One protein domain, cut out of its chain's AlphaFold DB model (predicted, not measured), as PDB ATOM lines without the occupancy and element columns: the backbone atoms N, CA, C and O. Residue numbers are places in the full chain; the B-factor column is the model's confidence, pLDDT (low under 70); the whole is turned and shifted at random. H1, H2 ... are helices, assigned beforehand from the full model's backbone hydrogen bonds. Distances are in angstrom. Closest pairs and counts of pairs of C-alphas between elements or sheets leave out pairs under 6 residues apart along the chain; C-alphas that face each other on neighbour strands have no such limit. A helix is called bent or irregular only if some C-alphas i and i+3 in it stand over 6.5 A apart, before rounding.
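What this domain is: This is residues 88 to 183 of the 213 residues of the protein "Transposase DDE domain-containing protein" of Saccharopolyspora shandongensis (UniProt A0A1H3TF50). One long helix, H2, makes the longest axis, and the other three helices meet it with their ends between its residues 122 and 135: H1 with residues 94 to 99 near the middle of H2, and the hairpin of H3 and H4 with its open end farther along H2, while the hairpin's tip, residues 163 to 169, sticks out away from H2. No other helix packs on the first part of H2, residues 111 to 121, to which the long link from H1 leads. The printed part has 96 residues with four named helices, H1, H2, H3 and H4 along the chain, and no named strand; the class is all helix. It is only just compact, close to loose, with a radius of gyration of the C-alphas of 14.8 A and spans of 43 by 35 by 21 A.

How they stand to each other: H1, residues 88 to 99, touches H2, residues 111 to 138, with residues 94 to 99 alone; the closest C-alphas, of Leu 95 and His 125, are 6.8 A apart. They run opposite ways at a steep tilt of 67 degrees, only just short of about perpendicular. H1 also touches H3, residues 148 to 161, with the C-alphas of His 98 and Leu 149 closest at 6.8 A; they run the same way at a shallow tilt of 34 degrees, only just short of steep. H2 and H3 are the hub, touching three helices each. They touch each other about perpendicular, at 75 degrees, with the C-alphas of Pro 128 and Leu 152 closest at 6.3 A. H4, residues 167 to 181, touches H2 with residues 178 to 181 alone; the closest C-alphas, of Thr 135 and Arg 178, are 5.7 A apart, at a steep tilt of 68 degrees, only just short of about perpendicular. H3 and H4 form a helical hairpin, opposite ways at a shallow tilt of 29 degrees, with the C-alphas of Thr 151 and Ile 181 closest at 6.3 A. The helix packing is part aligned, part crossed. H1 and H4 are apart. Every O i to N i+4 pair is within hydrogen-bond range in H3 and H4, against 7 of 8 in H1 and 23 of 24 in H2.

Where its parts are: H1 begins at C-alpha 88, (456.654, 481.279, 368.196), and is only just irregular: C-alphas 96 and 99 are 6.7 A apart. H2 spans 40.6 A from C-alpha 111 at (460.054, 454.878, 366.154) to C-alpha 138; it is neither bent nor irregular, but only just: C-alphas 125 and 128 are 6.1 A apart. H3 is 19.9 A long. H4, 21.0 A long, ends at C-alpha 181, (436.886, 483.380, 360.798).

The domain as a whole: The two C-alphas farthest apart, of Gln 109 and Glu 140, are 45.2 A apart. The printed part has no cut. The link from H1 to H2 is long, that from H2 to H3 short, and that from H3 to H4 tight. The mean pLDDT of the printed part is 85.6, and residues 161 to 165 are under 70.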
ATOM      1  N   ILE A  88     456.291 482.697 368.154       74.12
ATOM      2  CA  ILE A  88     456.654 481.279 368.196       74.12
ATOM      3  C   ILE A  88     456.189 480.615 369.494       74.12
ATOM      4  O   ILE A  88     455.829 479.440 369.470       74.12
ATOM      5  N   GLU A  89     456.157 481.338 370.615       79.12
ATOM      6  CA  GLU A  89     455.622 480.814 371.872       79.12
ATOM      7  C   GLU A  89     454.119 480.572 371.751       79.12
ATOM      8  O   GLU A  89     453.648 479.502 372.135       79.12
ATOM      9  N   THR A  90     453.395 481.497 371.113       79.00
ATOM     10  CA  THR A  90     451.985 481.313 370.756       79.00
ATOM     11  C   THR A  90     451.804 480.070 369.885       79.00
ATOM     12  O   THR A  90     450.983 479.213 370.200       79.00
ATOM     13  N   ALA A  91     452.608 479.897 368.833       79.62
ATOM     14  CA  ALA A  91     452.539 478.717 367.968       79.62
ATOM     15  C   ALA A  91     452.872 477.407 368.716       79.62
ATOM     16  O   ALA A  91     452.273 476.357 368.464       79.62
ATOM     17  N   LEU A  92     453.815 477.451 369.660       82.38
ATOM     18  CA  LEU A  92     454.141 476.312 370.515       82.38
ATOM     19  C   LEU A  92     453.007 475.991 371.494       82.38
ATOM     20  O   LEU A  92     452.760 474.810 371.735       82.38
ATOM     21  N   ASP A  93     452.312 476.989 372.038       84.56
ATOM     22  CA  ASP A  93     451.129 476.790 372.885       84.56
ATOM     23  C   ASP A  93     449.939 476.236 372.083       84.56
ATOM     24  O   ASP A  93     449.283 475.278 372.502       84.56
ATOM     25  N   GLU A  94     449.727 476.738 370.864       88.25
ATOM     26  CA  GLU A  94     448.750 476.190 369.922       88.25
ATOM     27  C   GLU A  94     448.974 474.684 369.702       88.25
ATOM     28  O   GLU A  94     448.027 473.896 369.783       88.25
ATOM     29  N   LEU A  95     450.226 474.274 369.473       86.12
ATOM     30  CA  LEU A  95     450.612 472.873 369.308       86.12
ATOM     31  C   LEU A  95     450.443 472.075 370.606       86.12
ATOM     32  O   LEU A  95     449.765 471.048 370.615       86.12
ATOM     33  N   LYS A  96     451.056 472.521 371.703       79.25
ATOM     34  CA  LYS A  96     451.156 471.743 372.949       79.25
ATOM     35  C   LYS A  96     449.831 471.656 373.699       79.25
ATOM     36  O   LYS A  96     449.498 470.598 374.228       79.25
ATOM     37  N   THR A  97     449.080 472.751 373.737       83.31
ATOM     38  CA  THR A  97     447.937 472.916 374.640       83.31
ATOM     39  C   THR A  97     446.615 472.809 373.891       83.31
ATOM     40  O   THR A  97     445.683 472.133 374.333       83.31
ATOM     41  N   HIS A  98     446.500 473.479 372.746       84.69
ATOM     42  CA  HIS A  98     445.206 473.691 372.100       84.69
ATOM     43  C   HIS A  98     444.849 472.629 371.064       84.69
ATOM     44  O   HIS A  98     443.708 472.158 371.020       84.69
ATOM     45  N   GLN A  99     445.812 472.232 370.236       87.25
ATOM     46  CA  GLN A  99     445.583 471.260 369.183       87.25
ATOM     47  C   GLN A  99     445.407 469.852 369.737       87.25
ATOM     48  O   GLN A  99     444.407 469.200 369.438       87.25
ATOM     49  N   GLY A 100     446.355 469.378 370.545       81.62
ATOM     50  CA  GLY A 100     446.269 468.053 371.158       81.62
ATOM     51  C   GLY A 100     445.166 467.963 372.216       81.62
ATOM     52  O   GLY A 100     444.519 466.925 372.350       81.62
ATOM     53  N   GLY A 101     444.908 469.073 372.914       79.44
ATOM     54  CA  GLY A 101     444.073 469.095 374.110       79.44
ATOM     55  C   GLY A 101     444.771 468.453 375.312       79.44
ATOM     56  O   GLY A 101     445.895 467.953 375.225       79.44
ATOM     57  N   ALA A 102     444.090 468.463 376.458       75.38
ATOM     58  CA  ALA A 102     444.611 467.850 377.674       75.38
ATOM     59  C   ALA A 102     444.821 466.337 377.478       75.38
ATOM     60  O   ALA A 102     443.896 465.623 377.090       75.38
ATOM     61  N   GLY A 103     446.031 465.853 377.772       73.06
ATOM     62  CA  GLY A 103     446.362 464.426 377.708       73.06
ATOM     63  C   GLY A 103     446.689 463.899 376.308       73.06
ATOM     64  O   GLY A 103     446.553 462.701 376.072       73.06
ATOM     65  N   PHE A 104     447.110 464.759 375.374       82.88
ATOM     66  CA  PHE A 104     447.652 464.305 374.094       82.88
ATOM     67  C   PHE A 104     448.894 463.426 374.305       82.88
ATOM     68  O   PHE A 104     449.859 463.839 374.950       82.88
ATOM     69  N   VAL A 105     448.865 462.215 373.749       87.19
ATOM     70  CA  VAL A 105     449.957 461.236 373.806       87.19
ATOM     71  C   VAL A 105     450.086 460.577 372.436       87.19
ATOM     72  O   VAL A 105     449.074 460.223 371.822       87.19
ATOM     73  N   LEU A 106     451.325 460.406 371.973       91.38
ATOM     74  CA  LEU A 106     451.638 459.647 370.762       91.38
ATOM     75  C   LEU A 106     451.379 458.156 371.014       91.38
ATOM     76  O   LEU A 106     451.759 457.625 372.058       91.38
ATOM     77  N   ARG A 107     450.690 457.483 370.093       92.12
ATOM     78  CA  ARG A 107     450.154 456.129 370.316       92.12
ATOM     79  C   ARG A 107     451.047 455.026 369.761       92.12
ATOM     80  O   ARG A 107     450.991 453.902 370.260       92.12
ATOM     81  N   SER A 108     451.839 455.324 368.740       95.12
ATOM     82  CA  SER A 108     452.750 454.372 368.117       95.12
ATOM     83  C   SER A 108     453.808 453.897 369.108       95.12
ATOM     84  O   SER A 108     454.443 454.683 369.806       95.12
ATOM     85  N   GLN A 109     454.043 452.586 369.109       95.94
ATOM     86  CA  GLN A 109     455.113 451.938 369.874       95.94
ATOM     87  C   GLN A 109     456.370 451.680 369.023       95.94
ATOM     88  O   GLN A 109     457.325 451.064 369.490       95.94
ATOM     89  N   HIS A 110     456.384 452.150 367.770       96.38
ATOM     90  CA  HIS A 110     457.516 452.030 366.852       96.38
ATOM     91  C   HIS A 110     458.086 453.411 366.493       96.38
ATOM     92  O   HIS A 110     457.293 454.309 366.195       96.38
ATOM     93  N   PRO A 111     459.427 453.582 366.437       96.62
ATOM     94  CA  PRO A 111     460.054 454.878 366.154       96.62
ATOM     95  C   PRO A 111     459.560 455.550 364.867       96.62
ATOM     96  O   PRO A 111     459.213 456.724 364.886       96.62
ATOM     97  N   SER A 112     459.437 454.797 363.770       97.31
ATOM     98  CA  SER A 112     458.940 455.329 362.493       97.31
ATOM     99  C   SER A 112     457.475 455.773 362.557       97.31
ATOM    100  O   SER A 112     457.101 456.772 361.950       97.31
ATOM    101  N   GLY A 113     456.634 455.067 363.318       97.38
ATOM    102  CA  GLY A 113     455.243 455.473 363.529       97.38
ATOM    103  C   GLY A 113     455.124 456.697 364.441       97.38
ATOM    104  O   GLY A 113     454.268 457.542 364.215       97.38
ATOM    105  N   VAL A 114     456.018 456.844 365.427       96.19
ATOM    106  CA  VAL A 114     456.101 458.058 366.258       96.19
ATOM    107  C   VAL A 114     456.470 459.264 365.395       96.19
ATOM    108  O   VAL A 114     455.826 460.305 365.488       96.19
ATOM    109  N   GLU A 115     457.458 459.114 364.512       96.81
ATOM    110  CA  GLU A 115     457.834 460.151 363.549       96.81
ATOM    111  C   GLU A 115     456.658 460.524 362.629       96.81
ATOM    112  O   GLU A 115     456.345 461.703 362.459       96.81
ATOM    113  N   GLN A 116     455.936 459.531 362.103       96.75
ATOM    114  CA  GLN A 116     454.736 459.765 361.299       96.75
ATOM    115  C   GLN A 116     453.657 460.540 362.070       96.75
ATOM    116  O   GLN A 116     453.041 461.451 361.512       96.75
ATOM    117  N   GLU A 117     453.414 460.203 363.338       94.81
ATOM    118  CA  GLU A 117     452.445 460.915 364.170       94.81
ATOM    119  C   GLU A 117     452.862 462.364 364.429       94.81
ATOM    120  O   GLU A 117     452.012 463.253 364.371       94.81
ATOM    121  N   ILE A 118     454.157 462.625 364.638       93.81
ATOM    122  CA  ILE A 118     454.690 463.989 364.763       93.81
ATOM    123  C   ILE A 118     454.412 464.778 363.482       93.81
ATOM    124  O   ILE A 118     453.848 465.871 363.554       93.81
ATOM    125  N   TYR A 119     454.724 464.228 362.305       95.44
ATOM    126  CA  TYR A 119     454.421 464.907 361.042       95.44
ATOM    127  C   TYR A 119     452.920 465.122 360.842       95.44
ATOM    128  O   TYR A 119     452.507 466.208 360.443       95.44
ATOM    129  N   GLY A 120     452.087 464.130 361.161       93.25
ATOM    130  CA  GLY A 120     450.632 464.268 361.102       93.25
ATOM    131  C   GLY A 120     450.119 465.383 362.015       93.25
ATOM    132  O   GLY A 120     449.254 466.170 361.619       93.25
ATOM    133  N   PHE A 121     450.694 465.503 363.211       92.00
ATOM    134  CA  PHE A 121     450.372 466.567 364.152       92.00
ATOM    135  C   PHE A 121     450.779 467.943 363.614       92.00
ATOM    136  O   PHE A 121     449.960 468.861 363.587       92.00
ATOM    137  N   LEU A 122     451.999 468.079 363.094       93.19
ATOM    138  CA  LEU A 122     452.474 469.328 362.491       93.19
ATOM    139  C   LEU A 122     451.637 469.733 361.269       93.19
ATOM    140  O   LEU A 122     451.256 470.893 361.141       93.19
ATOM    141  N   LEU A 123     451.264 468.788 360.403       94.00
ATOM    142  CA  LEU A 123     450.401 469.059 359.247       94.00
ATOM    143  C   LEU A 123     448.996 469.511 359.666       94.00
ATOM    144  O   LEU A 123     448.429 470.425 359.066       94.00
ATOM    145  N   THR A 124     448.446 468.908 360.722       91.94
ATOM    146  CA  THR A 124     447.123 469.271 361.253       91.94
ATOM    147  C   THR A 124     447.123 470.646 361.932       91.94
ATOM    148  O   THR A 124     446.069 471.273 362.009       91.94
ATOM    149  N   HIS A 125     448.288 471.141 362.367       92.31
ATOM    150  CA  HIS A 125     448.485 472.526 362.822       92.31
ATOM    151  C   HIS A 125     448.636 473.497 361.656       92.31
ATOM    152  O   HIS A 125     447.985 474.543 361.598       92.31
ATOM    153  N   HIS A 126     449.456 473.111 360.685       92.31
ATOM    154  CA  HIS A 126     449.765 473.933 359.529       92.31
ATOM    155  C   HIS A 126     448.528 474.220 358.666       92.31
ATOM    156  O   HIS A 126     448.377 475.332 358.163       92.31
ATOM    157  N   ALA A 127     447.612 473.259 358.519       92.00
ATOM    158  CA  ALA A 127     446.399 473.426 357.718       92.00
ATOM    159  C   ALA A 127     445.485 474.586 358.190       92.00
ATOM    160  O   ALA A 127     445.196 475.472 357.381       92.00
ATOM    161  N   PRO A 128     445.032 474.657 359.461       91.12
ATOM    162  CA  PRO A 128     444.256 475.795 359.950       91.12
ATOM    163  C   PRO A 128     445.054 477.107 359.971       91.12
ATOM    164  O   PRO A 128     444.463 478.144 359.676       91.12
ATOM    165  N   ARG A 129     446.373 477.093 360.239       91.62
ATOM    166  CA  ARG A 129     447.211 478.309 360.137       91.62
ATOM    167  C   ARG A 129     447.282 478.836 358.704       91.62
ATOM    168  O   ARG A 129     447.139 480.036 358.496       91.62
ATOM    169  N   SER A 130     447.419 477.952 357.720       92.31
ATOM    170  CA  SER A 130     447.402 478.325 356.299       92.31
ATOM    171  C   SER A 130     446.041 478.882 355.890       92.31
ATOM    172  O   SER A 130     445.967 479.921 355.243       92.31
ATOM    173  N   LEU A 131     444.946 478.264 356.354       91.38
ATOM    174  CA  LEU A 131     443.600 478.795 356.137       91.38
ATOM    175  C   LEU A 131     443.443 480.201 356.733       91.38
ATOM    176  O   LEU A 131     442.880 481.074 356.076       91.38
ATOM    177  N   MET A 132     443.927 480.433 357.956       92.88
ATOM    178  CA  MET A 132     443.911 481.758 358.586       92.88
ATOM    179  C   MET A 132     444.718 482.766 357.777       92.88
ATOM    180  O   MET A 132     444.200 483.836 357.478       92.88
ATOM    181  N   HIS A 133     445.937 482.409 357.378       92.38
ATOM    182  CA  HIS A 133     446.806 483.269 356.584       92.38
ATOM    183  C   HIS A 133     446.144 483.685 355.266       92.38
ATOM    184  O   HIS A 133     445.990 484.877 355.016       92.38
ATOM    185  N   ASP A 134     445.641 482.729 354.483       92.69
ATOM    186  CA  ASP A 134     444.934 483.009 353.228       92.69
ATOM    187  C   ASP A 134     443.699 483.896 353.444       92.69
ATOM    188  O   ASP A 134     443.389 484.767 352.632       92.69
ATOM    189  N   THR A 135     442.969 483.662 354.539       93.19
ATOM    190  CA  THR A 135     441.768 484.435 354.886       93.19
ATOM    191  C   THR A 135     442.121 485.872 355.259       93.19
ATOM    192  O   THR A 135     441.449 486.801 354.819       93.19
ATOM    193  N   ALA A 136     443.172 486.054 356.057       92.31
ATOM    194  CA  ALA A 136     443.664 487.355 356.482       92.31
ATOM    195  C   ALA A 136     444.210 488.159 355.299       92.31
ATOM    196  O   ALA A 136     443.830 489.315 355.131       92.31
ATOM    197  N   LEU A 137     445.008 487.517 354.437       93.38
ATOM    198  CA  LEU A 137     445.520 488.112 353.203       93.38
ATOM    199  C   LEU A 137     444.386 488.588 352.293       93.38
ATOM    200  O   LEU A 137     444.407 489.728 351.841       93.38
ATOM    201  N   ALA A 138     443.374 487.748 352.055       91.62
ATOM    202  CA  ALA A 138     442.240 488.105 351.202       91.62
ATOM    203  C   ALA A 138     441.374 489.242 351.775       91.62
ATOM    204  O   ALA A 138     440.673 489.912 351.020       91.62
ATOM    205  N   ALA A 139     441.398 489.438 353.094       90.50
ATOM    206  CA  ALA A 139     440.655 490.482 353.791       90.50
ATOM    207  C   ALA A 139     441.516 491.701 354.174       90.50
ATOM    208  O   ALA A 139     441.010 492.591 354.856       90.50
ATOM    209  N   GLU A 140     442.794 491.728 353.776       92.19
ATOM    210  CA  GLU A 140     443.765 492.782 354.106       92.19
ATOM    211  C   GLU A 140     443.853 493.093 355.613       92.19
ATOM    212  O   GLU A 140     444.001 494.241 356.040       92.19
ATOM    213  N   ILE A 141     443.757 492.058 356.452       89.75
ATOM    214  CA  ILE A 141     443.967 492.175 357.897       89.75
ATOM    215  C   ILE A 141     445.227 491.434 358.319       89.75
ATOM    216  O   ILE A 141     445.652 490.470 357.692       89.75
ATOM    217  N   ASP A 142     445.791 491.875 359.434       85.62
ATOM    218  CA  ASP A 142     446.882 491.173 360.096       85.62
ATOM    219  C   ASP A 142     446.429 489.747 360.513       85.62
ATOM    220  O   ASP A 142     445.411 489.627 361.212       85.62
ATOM    221  N   PRO A 143     447.130 488.675 360.080       86.38
ATOM    222  CA  PRO A 143     446.826 487.292 360.450       86.38
ATOM    223  C   PRO A 143     446.758 487.037 361.957       86.38
ATOM    224  O   PRO A 143     445.959 486.197 362.379       86.38
ATOM    225  N   ASP A 144     447.506 487.786 362.770       81.75
ATOM    226  CA  ASP A 144     447.524 487.635 364.233       81.75
ATOM    227  C   ASP A 144     446.209 488.099 364.876       81.75
ATOM    228  O   ASP A 144     445.886 487.782 366.022       81.75
ATOM    229  N   ARG A 145     445.360 488.784 364.101       85.94
ATOM    230  CA  ARG A 145     443.993 489.110 364.514       85.94
ATOM    231  C   ARG A 145     443.043 487.923 364.415       85.94
ATOM    232  O   ARG A 145     441.886 488.047 364.811       85.94
ATOM    233  N   LEU A 146     443.467 486.786 363.877       90.19
ATOM    234  CA  LEU A 146     442.631 485.600 363.773       90.19
ATOM    235  C   LEU A 146     442.898 484.652 364.946       90.19
ATOM    236  O   LEU A 146     444.030 484.296 365.247       90.19
ATOM    237  N   SER A 147     441.836 484.186 365.606       89.62
ATOM    238  CA  SER A 147     441.969 483.244 366.723       89.62
ATOM    239  C   SER A 147     442.156 481.807 366.229       89.62
ATOM    240  O   SER A 147     441.212 481.204 365.706       89.62
ATOM    241  N   PHE A 148     443.328 481.217 366.482       90.12
ATOM    242  CA  PHE A 148     443.610 479.817 366.142       90.12
ATOM    243  C   PHE A 148     442.619 478.838 366.771       90.12
ATOM    244  O   PHE A 148     442.063 477.992 366.078       90.12
ATOM    245  N   LEU A 149     442.321 478.981 368.067       90.00
ATOM    246  CA  LEU A 149     441.356 478.124 368.764       90.00
ATOM    247  C   LEU A 149     439.976 478.126 368.103       90.00
ATOM    248  O   LEU A 149     439.327 477.081 367.996       90.00
ATOM    249  N   ARG A 150     439.507 479.300 367.668       90.00
ATOM    250  CA  ARG A 150     438.229 479.424 366.969       90.00
ATOM    251  C   ARG A 150     438.289 478.741 365.607       90.00
ATOM    252  O   ARG A 150     437.393 477.953 365.308       90.00
ATOM    253  N   THR A 151     439.340 478.992 364.830       91.38
ATOM    254  CA  THR A 151     439.563 478.330 363.538       91.38
ATOM    255  C   THR A 151     439.618 476.812 363.699       91.38
ATOM    256  O   THR A 151     438.929 476.092 362.983       91.38
ATOM    257  N   LEU A 152     440.359 476.303 364.685       90.94
ATOM    258  CA  LEU A 152     440.484 474.874 364.957       90.94
ATOM    259  C   LEU A 152     439.127 474.235 365.286       90.94
ATOM    260  O   LEU A 152     438.792 473.180 364.749       90.94
ATOM    261  N   ARG A 153     438.319 474.873 366.146       89.12
ATOM    262  CA  ARG A 153     436.959 474.401 366.473       89.12
ATOM    263  C   ARG A 153     436.055 474.384 365.243       89.12
ATOM    264  O   ARG A 153     435.287 473.441 365.067       89.12
ATOM    265  N   LEU A 154     436.170 475.400 364.393       89.00
ATOM    266  CA  LEU A 154     435.425 475.491 363.146       89.00
ATOM    267  C   LEU A 154     435.809 474.363 362.184       89.00
ATOM    268  O   LEU A 154     434.926 473.657 361.699       89.00
ATOM    269  N   VAL A 155     437.107 474.165 361.940       87.12
ATOM    270  CA  VAL A 155     437.615 473.111 361.051       87.12
ATOM    271  C   VAL A 155     437.175 471.738 361.552       87.12
ATOM    272  O   VAL A 155     436.648 470.950 360.772       87.12
ATOM    273  N   ARG A 156     437.296 471.470 362.860       86.44
ATOM    274  CA  ARG A 156     436.834 470.209 363.469       86.44
ATOM    275  C   ARG A 156     435.355 469.946 363.205       86.44
ATOM    276  O   ARG A 156     435.029 468.860 362.742       86.44
ATOM    277  N   ARG A 157     434.493 470.942 363.441       84.25
ATOM    278  CA  ARG A 157     433.046 470.849 363.183       84.25
ATOM    279  C   ARG A 157     432.757 470.537 361.714       84.25
ATOM    280  O   ARG A 157     431.966 469.654 361.411       84.25
ATOM    281  N   GLN A 158     433.433 471.222 360.793       78.31
ATOM    282  CA  GLN A 158     433.219 471.000 359.363       78.31
ATOM    283  C   GLN A 158     433.690 469.620 358.893       78.31
ATOM    284  O   GLN A 158     433.007 469.004 358.082       78.31
ATOM    285  N   VAL A 159     434.818 469.114 359.401       74.44
ATOM    286  CA  VAL A 159     435.311 467.770 359.054       74.44
ATOM    287  C   VAL A 159     434.368 466.686 359.583       74.44
ATOM    288  O   VAL A 159     434.090 465.730 358.864       74.44
ATOM    289  N   THR A 160     433.828 466.836 360.798       70.31
ATOM    290  CA  THR A 160     432.872 465.866 361.361       70.31
ATOM    291  C   THR A 160     431.512 465.888 360.664       70.31
ATOM    292  O   THR A 160     430.905 464.834 360.493       70.31
ATOM    293  N   ASP A 161     431.052 467.057 360.210       63.09
ATOM    294  CA  ASP A 161     429.768 467.200 359.506       63.09
ATOM    295  C   ASP A 161     429.835 466.700 358.045       63.09
ATOM    296  O   ASP A 161     428.813 466.428 357.408       63.09
ATOM    297  N   GLN A 162     431.040 466.549 357.487       60.41
ATOM    298  CA  GLN A 162     431.278 466.098 356.117       60.41
ATOM    299  C   GLN A 162     431.384 464.568 356.016       60.41
ATOM    300  O   GLN A 162     432.389 464.027 355.562       60.41
ATOM    301  N   ALA A 163     430.296 463.849 356.302       54.59
ATOM    302  CA  ALA A 163     430.184 462.404 356.036       54.59
ATOM    303  C   ALA A 163     430.169 462.029 354.525       54.59
ATOM    304  O   ALA A 163     429.756 460.937 354.143       54.59
ATOM    305  N   GLY A 164     430.605 462.925 353.629       57.22
ATOM    306  CA  GLY A 164     430.666 462.685 352.189       57.22
ATOM    307  C   GLY A 164     431.500 463.728 351.447       57.22
ATOM    308  O   GLY A 164     431.033 464.844 351.188       57.22
ATOM    309  N   PHE A 165     432.711 463.335 351.044       62.50
ATOM    310  CA  PHE A 165     433.650 464.138 350.258       62.50
ATOM    311  C   PHE A 165     433.094 464.431 348.857       62.50
ATOM    312  O   PHE A 165     433.269 463.667 347.914       62.50
ATOM    313  N   SER A 166     432.402 465.560 348.713       71.94
ATOM    314  CA  SER A 166     432.083 466.141 347.407       71.94
ATOM    315  C   SER A 166     432.884 467.437 347.239       71.94
ATOM    316  O   SER A 166     432.798 468.296 348.125       71.94
ATOM    317  N   PRO A 167     433.615 467.639 346.123       70.44
ATOM    318  CA  PRO A 167     434.420 468.844 345.903       70.44
ATOM    319  C   PRO A 167     433.628 470.155 346.027       70.44
ATOM    320  O   PRO A 167     434.145 471.165 346.504       70.44
ATOM    321  N   THR A 168     432.348 470.156 345.647       76.00
ATOM    322  CA  THR A 168     431.461 471.328 345.760       76.00
ATOM    323  C   THR A 168     430.973 471.583 347.184       76.00
ATOM    324  O   THR A 168     430.686 472.731 347.531       76.00
ATOM    325  N   ARG A 169     430.875 470.550 348.030       73.75
ATOM    326  CA  ARG A 169     430.620 470.733 349.468       73.75
ATOM    327  C   ARG A 169     431.845 471.314 350.161       73.75
ATOM    328  O   ARG A 169     431.698 472.305 350.864       73.75
ATOM    329  N   LEU A 170     433.036 470.791 349.860       74.50
ATOM    330  CA  LEU A 170     434.292 471.294 350.417       74.50
ATOM    331  C   LEU A 170     434.500 472.785 350.114       74.50
ATOM    332  O   LEU A 170     434.748 473.560 351.030       74.50
ATOM    333  N   LYS A 171     434.318 473.209 348.854       78.56
ATOM    334  CA  LYS A 171     434.435 474.629 348.468       78.56
ATOM    335  C   LYS A 171     433.480 475.538 349.250       78.56
ATOM    336  O   LYS A 171     433.898 476.583 349.734       78.56
ATOM    337  N   ARG A 172     432.209 475.139 349.398       79.38
ATOM    338  CA  ARG A 172     431.217 475.915 350.166       79.38
ATOM    339  C   ARG A 172     431.561 475.978 351.651       79.38
ATOM    340  O   ARG A 172     431.453 477.043 352.245       79.38
ATOM    341  N   SER A 173     431.992 474.864 352.234       78.31
ATOM    342  CA  SER A 173     432.416 474.811 353.633       78.31
ATOM    343  C   SER A 173     433.650 475.677 353.887       78.31
ATOM    344  O   SER A 173     433.644 476.446 354.842       78.31
ATOM    345  N   LEU A 174     434.647 475.643 352.997       80.31
ATOM    346  CA  LEU A 174     435.818 476.521 353.069       80.31
ATOM    347  C   LEU A 174     435.429 477.996 352.972       80.31
ATOM    348  O   LEU A 174     435.923 478.800 353.754       80.31
ATOM    349  N   GLN A 175     434.517 478.362 352.068       83.50
ATOM    350  CA  GLN A 175     434.058 479.748 351.985       83.50
ATOM    351  C   GLN A 175     433.331 480.180 353.266       83.50
ATOM    352  O   GLN A 175     433.660 481.210 353.840       83.50
ATOM    353  N   ALA A 176     432.421 479.347 353.778       82.50
ATOM    354  CA  ALA A 176     431.747 479.612 355.046       82.50
ATOM    355  C   ALA A 176     432.732 479.696 356.229       82.50
ATOM    356  O   ALA A 176     432.528 480.489 357.144       82.50
ATOM    357  N   ALA A 177     433.809 478.900 356.201       83.88
ATOM    358  CA  ALA A 177     434.884 478.959 357.185       83.88
ATOM    359  C   ALA A 177     435.590 480.315 357.158       83.88
ATOM    360  O   ALA A 177     435.731 480.939 358.204       83.88
ATOM    361  N   ARG A 178     435.984 480.783 355.966       87.44
ATOM    362  CA  ARG A 178     436.615 482.096 355.772       87.44
ATOM    363  C   ARG A 178     435.731 483.217 356.309       87.44
ATOM    364  O   ARG A 178     436.186 484.022 357.119       87.44
ATOM    365  N   ASP A 179     434.457 483.207 355.932       86.69
ATOM    366  CA  ASP A 179     433.498 484.225 356.361       86.69
ATOM    367  C   ASP A 179     433.317 484.225 357.891       86.69
ATOM    368  O   ASP A 179     433.206 485.283 358.503       86.69
ATOM    369  N   GLU A 180     433.291 483.055 358.540       86.31
ATOM    370  CA  GLU A 180     433.127 482.935 359.996       86.31
ATOM    371  C   GLU A 180     434.401 483.302 360.775       86.31
ATOM    372  O   GLU A 180     434.301 483.916 361.842       86.31
ATOM    373  N   ILE A 181     435.584 482.986 360.237       87.94
ATOM    374  CA  ILE A 181     436.886 483.380 360.798       87.94
ATOM    375  C   ILE A 181     436.971 484.909 360.919       87.94
ATOM    376  O   ILE A 181     437.368 485.417 361.968       87.94
ATOM    377  N   LEU A 182     436.507 485.645 359.903       88.31
ATOM    378  CA  LEU A 182     436.557 487.111 359.867       88.31
ATOM    379  C   LEU A 182     435.565 487.814 360.812       88.31
ATOM    380  O   LEU A 182     435.699 489.011 361.052       88.31
ATOM    381  N   ARG A 183     434.570 487.110 361.376       85.88
ATOM    382  CA  ARG A 183     433.485 487.755 362.148       85.88
ATOM    383  C   ARG A 183     433.909 488.352 363.482       85.88
ATOM    384  O   ARG A 183     433.238 489.265 363.945       85.88
TER     385      ARG A 183